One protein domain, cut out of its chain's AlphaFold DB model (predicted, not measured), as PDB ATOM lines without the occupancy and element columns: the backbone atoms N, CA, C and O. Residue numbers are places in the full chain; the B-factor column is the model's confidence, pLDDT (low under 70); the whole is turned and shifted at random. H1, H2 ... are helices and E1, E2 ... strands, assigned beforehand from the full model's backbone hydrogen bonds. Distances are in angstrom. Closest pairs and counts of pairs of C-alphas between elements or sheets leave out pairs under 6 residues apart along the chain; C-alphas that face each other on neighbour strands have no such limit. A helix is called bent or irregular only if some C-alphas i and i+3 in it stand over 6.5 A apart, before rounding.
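AT A GLANCE: This is residues 324 to 410 of the 419 residues of an uncharacterized protein of Kingdonia uniflora (UniProt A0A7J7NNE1). Two parallel strands, E1 and E2, lie side by side with H3 packed over one face, nearer E2; beyond one end of the pair, H4 packs between H3 and the crosswise helix H1. The 87 printed residues have four named helices and two named strands, H1 H2 E1 H3 E2 H4, class mixed. It is compact, radius of gyration of the C-alphas 13.6 A, spanning 38 by 29 by 20 A.

IN THESE COORDINATES: E1 is residues 360 to 365, E2 389 to 394, H3 369 to 382 (19.9 A), H4 400 to 409, H2 351 to 355. H1, 325 to 340, is 22.4 A long and begins at C-alpha (-31.488, -11.566, 37.521); H4 ends at (-43.214, 5.042, 30.134).

HOW THE PARTS SIT: E1, H3 and E2 form a strand-helix-strand unit, parallel strands joined through a helix, its crossover right-handed. N 362 and O 390 are 2.8 A apart, within hydrogen-bond range. The closest C-alphas of H3 and E2, Val 376 and Phe 391, are 7.2 A apart. H3 touches H4 with residues 369 to 373 alone, the C-alphas of Ile 369 and Met 403 5.7 A apart. H4 touches H1 about perpendicular, at 78 degrees, the C-alphas of Thr 335 and Ala 402 4.5 A apart. H2, only just irregular with C-alphas 352 and 355 6.8 A apart, has 0 of 1 O i to N i+4 pairs within range and 1 of 2 O i to N i+3; in H1, H3 and H4 every O i to N i+4 pair is. The closest C-alphas of H2 and E2, Leu 354 and Val 390, are 6.9 A apart.

THE WHOLE: The farthest C-alphas, Lys 325 and Asp 358, are 41.3 A apart. The printed part has no cut and no long link. Confidence is under 70 at residues 324 to 328, 349 to 367 and 374 to 387.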
ATOM      1  N   PRO A 324     -27.717  -8.569  36.868       58.31
ATOM      2  CA  PRO A 324     -28.395  -9.282  37.948       58.31
ATOM      3  C   PRO A 324     -29.783  -9.757  37.509       58.31
ATOM      4  O   PRO A 324     -30.478  -9.025  36.802       58.31
ATOM      5  N   LYS A 325     -30.224 -10.940  37.963       58.88
ATOM      6  CA  LYS A 325     -31.488 -11.566  37.521       58.88
ATOM      7  C   LYS A 325     -32.684 -10.601  37.548       58.88
ATOM      8  O   LYS A 325     -33.458 -10.569  36.601       58.88
ATOM      9  N   GLY A 326     -32.791  -9.747  38.571       62.00
ATOM     10  CA  GLY A 326     -33.846  -8.727  38.651       62.00
ATOM     11  C   GLY A 326     -33.779  -7.657  37.550       62.00
ATOM     12  O   GLY A 326     -34.803  -7.323  36.956       62.00
ATOM     13  N   LEU A 327     -32.581  -7.155  37.225       65.62
ATOM     14  CA  LEU A 327     -32.381  -6.197  36.128       65.62
ATOM     15  C   LEU A 327     -32.608  -6.850  34.760       65.62
ATOM     16  O   LEU A 327     -33.149  -6.217  33.854       65.62
ATOM     17  N   TYR A 328     -32.260  -8.129  34.630       67.50
ATOM     18  CA  TYR A 328     -32.554  -8.915  33.439       67.50
ATOM     19  C   TYR A 328     -34.068  -9.086  33.224       67.50
ATOM     20  O   TYR A 328     -34.565  -8.801  32.136       67.50
ATOM     21  N   CYS A 329     -34.823  -9.443  34.270       73.81
ATOM     22  CA  CYS A 329     -36.285  -9.537  34.208       73.81
ATOM     23  C   CYS A 329     -36.944  -8.196  33.853       73.81
ATOM     24  O   CYS A 329     -37.888  -8.169  33.065       73.81
ATOM     25  N   LEU A 330     -36.438  -7.081  34.396       77.25
ATOM     26  CA  LEU A 330     -36.907  -5.743  34.031       77.25
ATOM     27  C   LEU A 330     -36.691  -5.468  32.538       77.25
ATOM     28  O   LEU A 330     -37.628  -5.060  31.856       77.25
ATOM     29  N   SER A 331     -35.482  -5.723  32.026       81.00
ATOM     30  CA  SER A 331     -35.167  -5.538  30.604       81.00
ATOM     31  C   SER A 331     -36.066  -6.399  29.708       81.00
ATOM     32  O   SER A 331     -36.640  -5.905  28.734       81.00
ATOM     33  N   MET A 332     -36.283  -7.664  30.078       80.56
ATOM     34  CA  MET A 332     -37.165  -8.574  29.345       80.56
ATOM     35  C   MET A 332     -38.617  -8.081  29.340       80.56
ATOM     36  O   MET A 332     -39.232  -8.007  28.280       80.56
ATOM     37  N   ARG A 333     -39.156  -7.684  30.498       84.88
ATOM     38  CA  ARG A 333     -40.530  -7.176  30.606       84.88
ATOM     39  C   ARG A 333     -40.734  -5.902  29.789       84.88
ATOM     40  O   ARG A 333     -41.684  -5.824  29.025       84.88
ATOM     41  N   LEU A 334     -39.810  -4.947  29.887       86.75
ATOM     42  CA  LEU A 334     -39.843  -3.720  29.086       86.75
ATOM     43  C   LEU A 334     -39.743  -4.011  27.584       86.75
ATOM     44  O   LEU A 334     -40.364  -3.326  26.779       86.75
ATOM     45  N   THR A 335     -38.982  -5.033  27.195       87.88
ATOM     46  CA  THR A 335     -38.901  -5.475  25.799       87.88
ATOM     47  C   THR A 335     -40.234  -6.048  25.319       87.88
ATOM     48  O   THR A 335     -40.693  -5.695  24.234       87.88
ATOM     49  N   VAL A 336     -40.884  -6.887  26.130       89.12
ATOM     50  CA  VAL A 336     -42.225  -7.414  25.831       89.12
ATOM     51  C   VAL A 336     -43.234  -6.270  25.706       89.12
ATOM     52  O   VAL A 336     -43.953  -6.201  24.710       89.12
ATOM     53  N   ASP A 337     -43.228  -5.328  26.650       88.31
ATOM     54  CA  ASP A 337     -44.113  -4.159  26.637       88.31
ATOM     55  C   ASP A 337     -43.862  -3.260  25.409       88.31
ATOM     56  O   ASP A 337     -44.808  -2.713  24.840       88.31
ATOM     57  N   TYR A 338     -42.607  -3.140  24.952       89.81
ATOM     58  CA  TYR A 338     -42.253  -2.395  23.738       89.81
ATOM     59  C   TYR A 338     -42.901  -2.993  22.493       89.81
ATOM     60  O   TYR A 338     -43.537  -2.278  21.719       89.81
ATOM     61  N   PHE A 339     -42.748  -4.306  22.302       90.44
ATOM     62  CA  PHE A 339     -43.275  -4.998  21.127       90.44
ATOM     63  C   PHE A 339     -44.789  -5.219  21.186       90.44
ATOM     64  O   PHE A 339     -45.405  -5.427  20.144       90.44
ATOM     65  N   ALA A 340     -45.400  -5.123  22.370       90.88
ATOM     66  CA  ALA A 340     -46.851  -5.127  22.524       90.88
ATOM     67  C   ALA A 340     -47.518  -3.809  22.072       90.88
ATOM     68  O   ALA A 340     -48.727  -3.792  21.840       90.88
ATOM     69  N   ARG A 341     -46.763  -2.706  21.948       88.12
ATOM     70  CA  ARG A 341     -47.281  -1.395  21.515       88.12
ATOM     71  C   ARG A 341     -47.355  -1.251  20.001       88.12
ATOM     72  O   ARG A 341     -46.551  -1.832  19.273       88.12
ATOM     73  N   SER A 342     -48.260  -0.391  19.534       87.44
ATOM     74  CA  SER A 342     -48.329  -0.022  18.117       87.44
ATOM     75  C   SER A 342     -47.064   0.739  17.666       87.44
ATOM     76  O   SER A 342     -46.441   1.441  18.473       87.44
ATOM     77  N   PRO A 343     -46.657   0.650  16.385       82.50
ATOM     78  CA  PRO A 343     -45.482   1.360  15.869       82.50
ATOM     79  C   PRO A 343     -45.522   2.883  16.076       82.50
ATOM     80  O   PRO A 343     -44.479   3.541  16.126       82.50
ATOM     81  N   GLU A 344     -46.713   3.468  16.184       80.81
ATOM     82  CA  GLU A 344     -46.932   4.878  16.487       80.81
ATOM     83  C   GLU A 344     -46.546   5.217  17.932       80.81
ATOM     84  O   GLU A 344     -45.855   6.210  18.157       80.81
ATOM     85  N   GLU A 345     -46.915   4.366  18.889       78.75
ATOM     86  CA  GLU A 345     -46.646   4.528  20.327       78.75
ATOM     87  C   GLU A 345     -45.200   4.198  20.720       78.75
ATOM     88  O   GLU A 345     -44.757   4.539  21.817       78.75
ATOM     89  N   GLN A 346     -44.452   3.533  19.836       81.31
ATOM     90  CA  GLN A 346     -43.030   3.229  20.012       81.31
ATOM     91  C   GLN A 346     -42.107   4.405  19.644       81.31
ATOM     92  O   GLN A 346     -40.881   4.317  19.800       81.31
ATOM     93  N   LYS A 347     -42.657   5.497  19.096       78.56
ATOM     94  CA  LYS A 347     -41.883   6.666  18.669       78.56
ATOM     95  C   LYS A 347     -41.637   7.590  19.855       78.56
ATOM     96  O   LYS A 347     -42.571   8.071  20.483       78.56
ATOM     97  N   LEU A 348     -40.363   7.892  20.106       72.44
ATOM     98  CA  LEU A 348     -39.987   8.948  21.041       72.44
ATOM     99  C   LEU A 348     -40.475  10.317  20.524       72.44
ATOM    100  O   LEU A 348     -40.449  10.550  19.303       72.44
ATOM    101  N   PRO A 349     -40.913  11.211  21.426       67.81
ATOM    102  CA  PRO A 349     -41.359  12.550  21.062       67.81
ATOM    103  C   PRO A 349     -40.216  13.395  20.465       67.81
ATOM    104  O   PRO A 349     -39.036  13.084  20.599       67.81
ATOM    105  N   ASN A 350     -40.576  14.476  19.767       64.12
ATOM    106  CA  ASN A 350     -39.675  15.582  19.400       64.12
ATOM    107  C   ASN A 350     -38.377  15.248  18.634       64.12
ATOM    108  O   ASN A 350     -37.331  15.855  18.862       64.12
ATOM    109  N   LYS A 351     -38.462  14.422  17.581       64.44
ATOM    110  CA  LYS A 351     -37.333  14.150  16.657       64.44
ATOM    111  C   LYS A 351     -36.653  15.397  16.063       64.44
ATOM    112  O   LYS A 351     -35.506  15.318  15.641       64.44
ATOM    113  N   ARG A 352     -37.351  16.537  15.999       61.53
ATOM    114  CA  ARG A 352     -36.839  17.787  15.403       61.53
ATOM    115  C   ARG A 352     -35.723  18.437  16.225       61.53
ATOM    116  O   ARG A 352     -34.852  19.056  15.637       61.53
ATOM    117  N   LYS A 353     -35.727  18.258  17.551       62.69
ATOM    118  CA  LYS A 353     -34.688  18.792  18.448       62.69
ATOM    119  C   LYS A 353     -33.405  17.960  18.439       62.69
ATOM    120  O   LYS A 353     -32.388  18.399  18.948       62.69
ATOM    121  N   LEU A 354     -33.428  16.760  17.857       62.03
ATOM    122  CA  LEU A 354     -32.306  15.822  17.931       62.03
ATOM    123  C   LEU A 354     -31.022  16.348  17.260       62.03
ATOM    124  O   LEU A 354     -29.933  15.899  17.605       62.03
ATOM    125  N   TYR A 355     -31.159  17.297  16.330       63.44
ATOM    126  CA  TYR A 355     -30.066  17.878  15.545       63.44
ATOM    127  C   TYR A 355     -29.962  19.400  15.694       63.44
ATOM    128  O   TYR A 355     -29.310  20.043  14.874       63.44
ATOM    129  N   ASP A 356     -30.655  19.979  16.675       65.44
ATOM    130  CA  ASP A 356     -30.650  21.423  16.887       65.44
ATOM    131  C   ASP A 356     -29.315  21.845  17.530       65.44
ATOM    132  O   ASP A 356     -29.033  21.451  18.656       65.44
ATOM    133  N   PRO A 357     -28.456  22.619  16.849       63.97
ATOM    134  CA  PRO A 357     -27.160  23.003  17.399       63.97
ATOM    135  C   PRO A 357     -27.263  23.987  18.576       63.97
ATOM    136  O   PRO A 357     -26.274  24.170  19.286       63.97
ATOM    137  N   ASP A 358     -28.425  24.614  18.786       67.62
ATOM    138  CA  ASP A 358     -28.633  25.645  19.807       67.62
ATOM    139  C   ASP A 358     -29.079  25.067  21.168       67.62
ATOM    140  O   ASP A 358     -29.379  25.813  22.109       67.62
ATOM    141  N   ILE A 359     -29.104  23.734  21.297       65.75
ATOM    142  CA  ILE A 359     -29.398  23.019  22.543       65.75
ATOM    143  C   ILE A 359     -28.220  22.139  22.990       65.75
ATOM    144  O   ILE A 359     -27.365  21.720  22.215       65.75
ATOM    145  N   TYR A 360     -28.170  21.847  24.286       64.88
ATOM    146  CA  TYR A 360     -27.134  21.031  24.904       64.88
ATOM    147  C   TYR A 360     -27.374  19.545  24.632       64.88
ATOM    148  O   TYR A 360     -28.408  18.991  25.009       64.88
ATOM    149  N   HIS A 361     -26.389  18.887  24.025       66.06
ATOM    150  CA  HIS A 361     -26.426  17.459  23.730       66.06
ATOM    151  C   HIS A 361     -25.529  16.671  24.684       66.06
ATOM    152  O   HIS A 361     -24.319  16.888  24.733       66.06
ATOM    153  N   PHE A 362     -26.116  15.713  25.396       62.88
ATOM    154  CA  PHE A 362     -25.419  14.799  26.296       62.88
ATOM    155  C   PHE A 362     -25.418  13.392  25.714       62.88
ATOM    156  O   PHE A 362     -26.464  12.902  25.302       62.88
ATOM    157  N   ASN A 363     -24.266  12.728  25.710       62.81
ATOM    158  CA  ASN A 363     -24.144  11.344  25.255       62.81
ATOM    159  C   ASN A 363     -23.975  10.421  26.467       62.81
ATOM    160  O   ASN A 363     -23.065  10.624  27.269       62.81
ATOM    161  N   VAL A 364     -24.834   9.411  26.594       67.12
ATOM    162  CA  VAL A 364     -24.803   8.420  27.678       67.12
ATOM    163  C   VAL A 364     -24.601   7.040  27.067       67.12
ATOM    164  O   VAL A 364     -25.461   6.556  26.340       67.12
ATOM    165  N   PHE A 365     -23.480   6.393  27.377       69.19
ATOM    166  CA  PHE A 365     -23.145   5.059  26.876       69.19
ATOM    167  C   PHE A 365     -23.347   4.033  27.987       69.19
ATOM    168  O   PHE A 365     -22.562   3.997  28.933       69.19
ATOM    169  N   SER A 366     -24.403   3.223  27.910       68.06
ATOM    170  CA  SER A 366     -24.643   2.156  28.885       68.06
ATOM    171  C   SER A 366     -25.745   1.201  28.435       68.06
ATOM    172  O   SER A 366     -26.709   1.583  27.775       68.06
ATOM    173  N   ASP A 367     -25.618  -0.044  28.882       67.62
ATOM    174  CA  ASP A 367     -26.622  -1.099  28.743       67.62
ATOM    175  C   ASP A 367     -27.520  -1.233  29.985       67.62
ATOM    176  O   ASP A 367     -28.487  -1.994  29.989       67.62
ATOM    177  N   ASN A 368     -27.228  -0.480  31.050       75.44
ATOM    178  CA  ASN A 368     -28.010  -0.488  32.279       75.44
ATOM    179  C   ASN A 368     -29.089   0.606  32.245       75.44
ATOM    180  O   ASN A 368     -28.809   1.788  32.449       75.44
ATOM    181  N   ILE A 369     -30.338   0.180  32.040       76.69
ATOM    182  CA  ILE A 369     -31.527   1.042  31.939       76.69
ATOM    183  C   ILE A 369     -31.677   1.958  33.161       76.69
ATOM    184  O   ILE A 369     -31.922   3.153  33.008       76.69
ATOM    185  N   LEU A 370     -31.493   1.426  34.376       75.62
ATOM    186  CA  LEU A 370     -31.644   2.211  35.605       75.62
ATOM    187  C   LEU A 370     -30.517   3.226  35.776       75.62
ATOM    188  O   LEU A 370     -30.773   4.353  36.188       75.62
ATOM    189  N   ALA A 371     -29.284   2.855  35.419       71.31
ATOM    190  CA  ALA A 371     -28.165   3.792  35.450       71.31
ATOM    191  C   ALA A 371     -28.421   4.974  34.501       71.31
ATOM    192  O   ALA A 371     -28.319   6.126  34.919       71.31
ATOM    193  N   CYS A 372     -28.853   4.702  33.263       73.44
ATOM    194  CA  CYS A 372     -29.252   5.747  32.317       73.44
ATOM    195  C   CYS A 372     -30.382   6.622  32.871       73.44
ATOM    196  O   CYS A 372     -30.312   7.846  32.778       73.44
ATOM    197  N   ALA A 373     -31.411   6.018  33.470       73.69
ATOM    198  CA  ALA A 373     -32.540   6.746  34.040       73.69
ATOM    199  C   ALA A 373     -32.112   7.710  35.154       73.69
ATOM    200  O   ALA A 373     -32.560   8.855  35.182       73.69
ATOM    201  N   VAL A 374     -31.226   7.268  36.050       67.56
ATOM    202  CA  VAL A 374     -30.690   8.097  37.138       67.56
ATOM    203  C   VAL A 374     -29.867   9.257  36.583       67.56
ATOM    204  O   VAL A 374     -30.085  10.391  37.007       67.56
ATOM    205  N   VAL A 375     -28.980   9.003  35.611       67.38
ATOM    206  CA  VAL A 375     -28.182  10.053  34.951       67.38
ATOM    207  C   VAL A 375     -29.090  11.107  34.328       67.38
ATOM    208  O   VAL A 375     -28.960  12.292  34.630       67.38
ATOM    209  N   VAL A 376     -30.041  10.677  33.497       69.94
ATOM    210  CA  VAL A 376     -30.953  11.582  32.790       69.94
ATOM    211  C   VAL A 376     -31.799  12.380  33.783       69.94
ATOM    212  O   VAL A 376     -31.862  13.602  33.681       69.94
ATOM    213  N   ASN A 377     -32.401  11.731  34.783       67.38
ATOM    214  CA  ASN A 377     -33.246  12.417  35.763       67.38
ATOM    215  C   ASN A 377     -32.458  13.402  36.631       67.38
ATOM    216  O   ASN A 377     -32.929  14.512  36.876       67.38
ATOM    217  N   SER A 378     -31.260  13.020  37.077       61.62
ATOM    218  CA  SER A 378     -30.390  13.892  37.867       61.62
ATOM    219  C   SER A 378     -29.964  15.122  37.069       61.62
ATOM    220  O   SER A 378     -30.083  16.256  37.543       61.62
ATOM    221  N   ALA A 379     -29.537  14.912  35.823       62.56
ATOM    222  CA  ALA A 379     -29.137  15.988  34.934       62.56
ATOM    223  C   ALA A 379     -30.317  16.924  34.624       62.56
ATOM    224  O   ALA A 379     -30.187  18.135  34.768       62.56
ATOM    225  N   VAL A 380     -31.500  16.389  34.307       67.56
ATOM    226  CA  VAL A 380     -32.722  17.185  34.077       67.56
ATOM    227  C   VAL A 380     -33.121  17.983  35.320       67.56
ATOM    228  O   VAL A 380     -33.553  19.131  35.208       67.56
ATOM    229  N   TYR A 381     -32.979  17.402  36.513       64.38
ATOM    230  CA  TYR A 381     -33.299  18.087  37.761       64.38
ATOM    231  C   TYR A 381     -32.337  19.249  38.041       64.38
ATOM    232  O   TYR A 381     -32.782  20.334  38.433       64.38
ATOM    233  N   SER A 382     -31.047  19.020  37.796       58.84
ATOM    234  CA  SER A 382     -29.954  19.940  38.122       58.84
ATOM    235  C   SER A 382     -29.767  21.050  37.086       58.84
ATOM    236  O   SER A 382     -29.263  22.122  37.415       58.84
ATOM    237  N   PHE A 383     -30.184  20.829  35.838       57.38
ATOM    238  CA  PHE A 383     -30.005  21.808  34.771       57.38
ATOM    239  C   PHE A 383     -30.982  22.985  34.907       57.38
ATOM    240  O   PHE A 383     -32.197  22.802  35.019       57.38
ATOM    241  N   VAL A 384     -30.454  24.211  34.856       55.38
ATOM    242  CA  VAL A 384     -31.240  25.450  35.019       55.38
ATOM    243  C   VAL A 384     -32.180  25.669  33.827       55.38
ATOM    244  O   VAL A 384     -33.363  25.960  34.003       55.38
ATOM    245  N   GLU A 385     -31.697  25.451  32.601       63.59
ATOM    246  CA  GLU A 385     -32.474  25.614  31.364       63.59
ATOM    247  C   GLU A 385     -32.967  24.269  30.805       63.59
ATOM    248  O   GLU A 385     -32.614  23.857  29.702       63.59
ATOM    249  N   ARG A 386     -33.824  23.570  31.562       64.19
ATOM    250  CA  ARG A 386     -34.317  22.202  31.256       64.19
ATOM    251  C   ARG A 386     -34.917  21.996  29.858       64.19
ATOM    252  O   ARG A 386     -35.067  20.865  29.421       64.19
ATOM    253  N   LYS A 387     -35.311  23.067  29.163       68.62
ATOM    254  CA  LYS A 387     -35.915  23.003  27.818       68.62
ATOM    255  C   LYS A 387     -34.891  22.918  26.681       68.62
ATOM    256  O   LYS A 387     -35.304  22.692  25.545       68.62
ATOM    257  N   LYS A 388     -33.603  23.120  26.975       70.69
ATOM    258  CA  LYS A 388     -32.506  23.127  25.999       70.69
ATOM    259  C   LYS A 388     -31.561  21.937  26.171       70.69
ATOM    260  O   LYS A 388     -30.387  22.075  25.878       70.69
ATOM    261  N   ILE A 389     -32.020  20.797  26.677       71.38
ATOM    262  CA  ILE A 389     -31.169  19.611  26.853       71.38
ATOM    263  C   ILE A 389     -31.730  18.427  26.070       71.38
ATOM    264  O   ILE A 389     -32.941  18.212  26.057       71.38
ATOM    265  N   VAL A 390     -30.851  17.658  25.432       70.69
ATOM    266  CA  VAL A 390     -31.159  16.395  24.752       70.69
ATOM    267  C   VAL A 390     -30.151  15.342  25.181       70.69
ATOM    268  O   VAL A 390     -28.946  15.589  25.182       70.69
ATOM    269  N   PHE A 391     -30.654  14.153  25.510       74.62
ATOM    270  CA  PHE A 391     -29.837  12.987  25.820       74.62
ATOM    271  C   PHE A 391     -29.845  12.020  24.645       74.62
ATOM    272  O   PHE A 391     -30.895  11.549  24.209       74.62
ATOM    273  N   HIS A 392     -28.656  11.688  24.172       75.06
ATOM    274  CA  HIS A 392     -28.412  10.612  23.236       75.06
ATOM    275  C   HIS A 392     -27.929   9.405  24.036       75.06
ATOM    276  O   HIS A 392     -26.843   9.426  24.610       75.06
ATOM    277  N   ILE A 393     -28.755   8.365  24.117       75.94
ATOM    278  CA  ILE A 393     -28.433   7.151  24.870       75.94
ATOM    279  C   ILE A 393     -27.972   6.078  23.888       75.94
ATOM    280  O   ILE A 393     -28.743   5.633  23.036       75.94
ATOM    281  N   MET A 394     -26.717   5.661  24.017       73.69
ATOM    282  CA  MET A 394     -26.116   4.581  23.246       73.69
ATOM    283  C   MET A 394     -26.138   3.302  24.070       73.69
ATOM    284  O   MET A 394     -25.539   3.219  25.141       73.69
ATOM    285  N   THR A 395     -26.814   2.295  23.533       72.31
ATOM    286  CA  THR A 395     -26.917   0.957  24.110       72.31
ATOM    287  C   THR A 395     -26.796  -0.077  22.996       72.31
ATOM    288  O   THR A 395     -26.954   0.249  21.814       72.31
ATOM    289  N   ASN A 396     -26.490  -1.320  23.355       72.00
ATOM    290  CA  ASN A 396     -26.447  -2.423  22.409       72.00
ATOM    291  C   ASN A 396     -27.836  -2.712  21.790       72.00
ATOM    292  O   ASN A 396     -28.886  -2.314  22.302       72.00
ATOM    293  N   ALA A 397     -27.850  -3.436  20.668       72.00
ATOM    294  CA  ALA A 397     -29.082  -3.717  19.928       72.00
ATOM    295  C   ALA A 397     -30.115  -4.524  20.739       72.00
ATOM    296  O   ALA A 397     -31.315  -4.362  20.525       72.00
ATOM    297  N   LEU A 398     -29.660  -5.361  21.679       75.69
ATOM    298  CA  LEU A 398     -30.520  -6.214  22.504       75.69
ATOM    299  C   LEU A 398     -31.286  -5.412  23.566       75.69
ATOM    300  O   LEU A 398     -32.443  -5.708  23.841       75.69
ATOM    301  N   ASN A 399     -30.667  -4.375  24.131       77.62
ATOM    302  CA  ASN A 399     -31.247  -3.544  25.187       77.62
ATOM    303  C   ASN A 399     -32.021  -2.332  24.648       77.62
ATOM    304  O   ASN A 399     -32.742  -1.674  25.402       77.62
ATOM    305  N   LEU A 400     -31.919  -2.033  23.349       83.06
ATOM    306  CA  LEU A 400     -32.581  -0.888  22.722       83.06
ATOM    307  C   LEU A 400     -34.115  -0.862  22.918       83.06
ATOM    308  O   LEU A 400     -34.625   0.209  23.263       83.06
ATOM    309  N   PRO A 401     -34.871  -1.966  22.733       87.12
ATOM    310  CA  PRO A 401     -36.319  -1.976  22.970       87.12
ATOM    311  C   PRO A 401     -36.670  -1.632  24.420       87.12
ATOM    312  O   PRO A 401     -37.505  -0.764  24.672       87.12
ATOM    313  N   ALA A 402     -35.971  -2.254  25.371       87.50
ATOM    314  CA  ALA A 402     -36.182  -2.038  26.795       87.50
ATOM    315  C   ALA A 402     -35.859  -0.595  27.212       87.50
ATOM    316  O   ALA A 402     -36.647   0.043  27.912       87.50
ATOM    317  N   MET A 403     -34.734  -0.058  26.730       86.50
ATOM    318  CA  MET A 403     -34.319   1.323  26.976       86.50
ATOM    319  C   MET A 403     -35.358   2.314  26.437       86.50
ATOM    320  O   MET A 403     -35.774   3.228  27.148       86.50
ATOM    321  N   LYS A 404     -35.849   2.110  25.206       88.62
ATOM    322  CA  LYS A 404     -36.919   2.938  24.632       88.62
ATOM    323  C   LYS A 404     -38.198   2.861  25.455       88.62
ATOM    324  O   LYS A 404     -38.778   3.896  25.764       88.62
ATOM    325  N   MET A 405     -38.629   1.657  25.824       89.88
ATOM    326  CA  MET A 405     -39.852   1.469  26.602       89.88
ATOM    327  C   MET A 405     -39.773   2.143  27.971       89.88
ATOM    328  O   MET A 405     -40.752   2.743  28.420       89.88
ATOM    329  N   TRP A 406     -38.608   2.099  28.620       88.88
ATOM    330  CA  TRP A 406     -38.411   2.786  29.890       88.88
ATOM    331  C   TRP A 406     -38.684   4.284  29.763       88.88
ATOM    332  O   TRP A 406     -39.527   4.800  30.490       88.88
ATOM    333  N   PHE A 407     -38.028   4.965  28.820       86.56
ATOM    334  CA  PHE A 407     -38.169   6.416  28.649       86.56
ATOM    335  C   PHE A 407     -39.505   6.838  28.023       86.56
ATOM    336  O   PHE A 407     -39.954   7.954  28.263       86.56
ATOM    337  N   LEU A 408     -40.180   5.953  27.281       85.62
ATOM    338  CA  LEU A 408     -41.564   6.171  26.838       85.62
ATOM    339  C   LEU A 408     -42.560   6.105  28.003       85.62
ATOM    340  O   LEU A 408     -43.535   6.851  28.019       85.62
ATOM    341  N   SER A 409     -42.335   5.205  28.964       84.19
ATOM    342  CA  SER A 409     -43.214   5.042  30.134       84.19
ATOM    343  C   SER A 409     -42.891   6.026  31.257       84.19
ATOM    344  O   SER A 409     -43.773   6.380  32.030       84.19
ATOM    345  N   ASN A 410     -41.630   6.452  31.344       81.50
ATOM    346  CA  ASN A 410     -41.091   7.309  32.393       81.50
ATOM    347  C   ASN A 410     -40.400   8.525  31.755       81.50
ATOM    348  O   ASN A 410     -39.165   8.599  31.751       81.50
TER     349      ASN A 410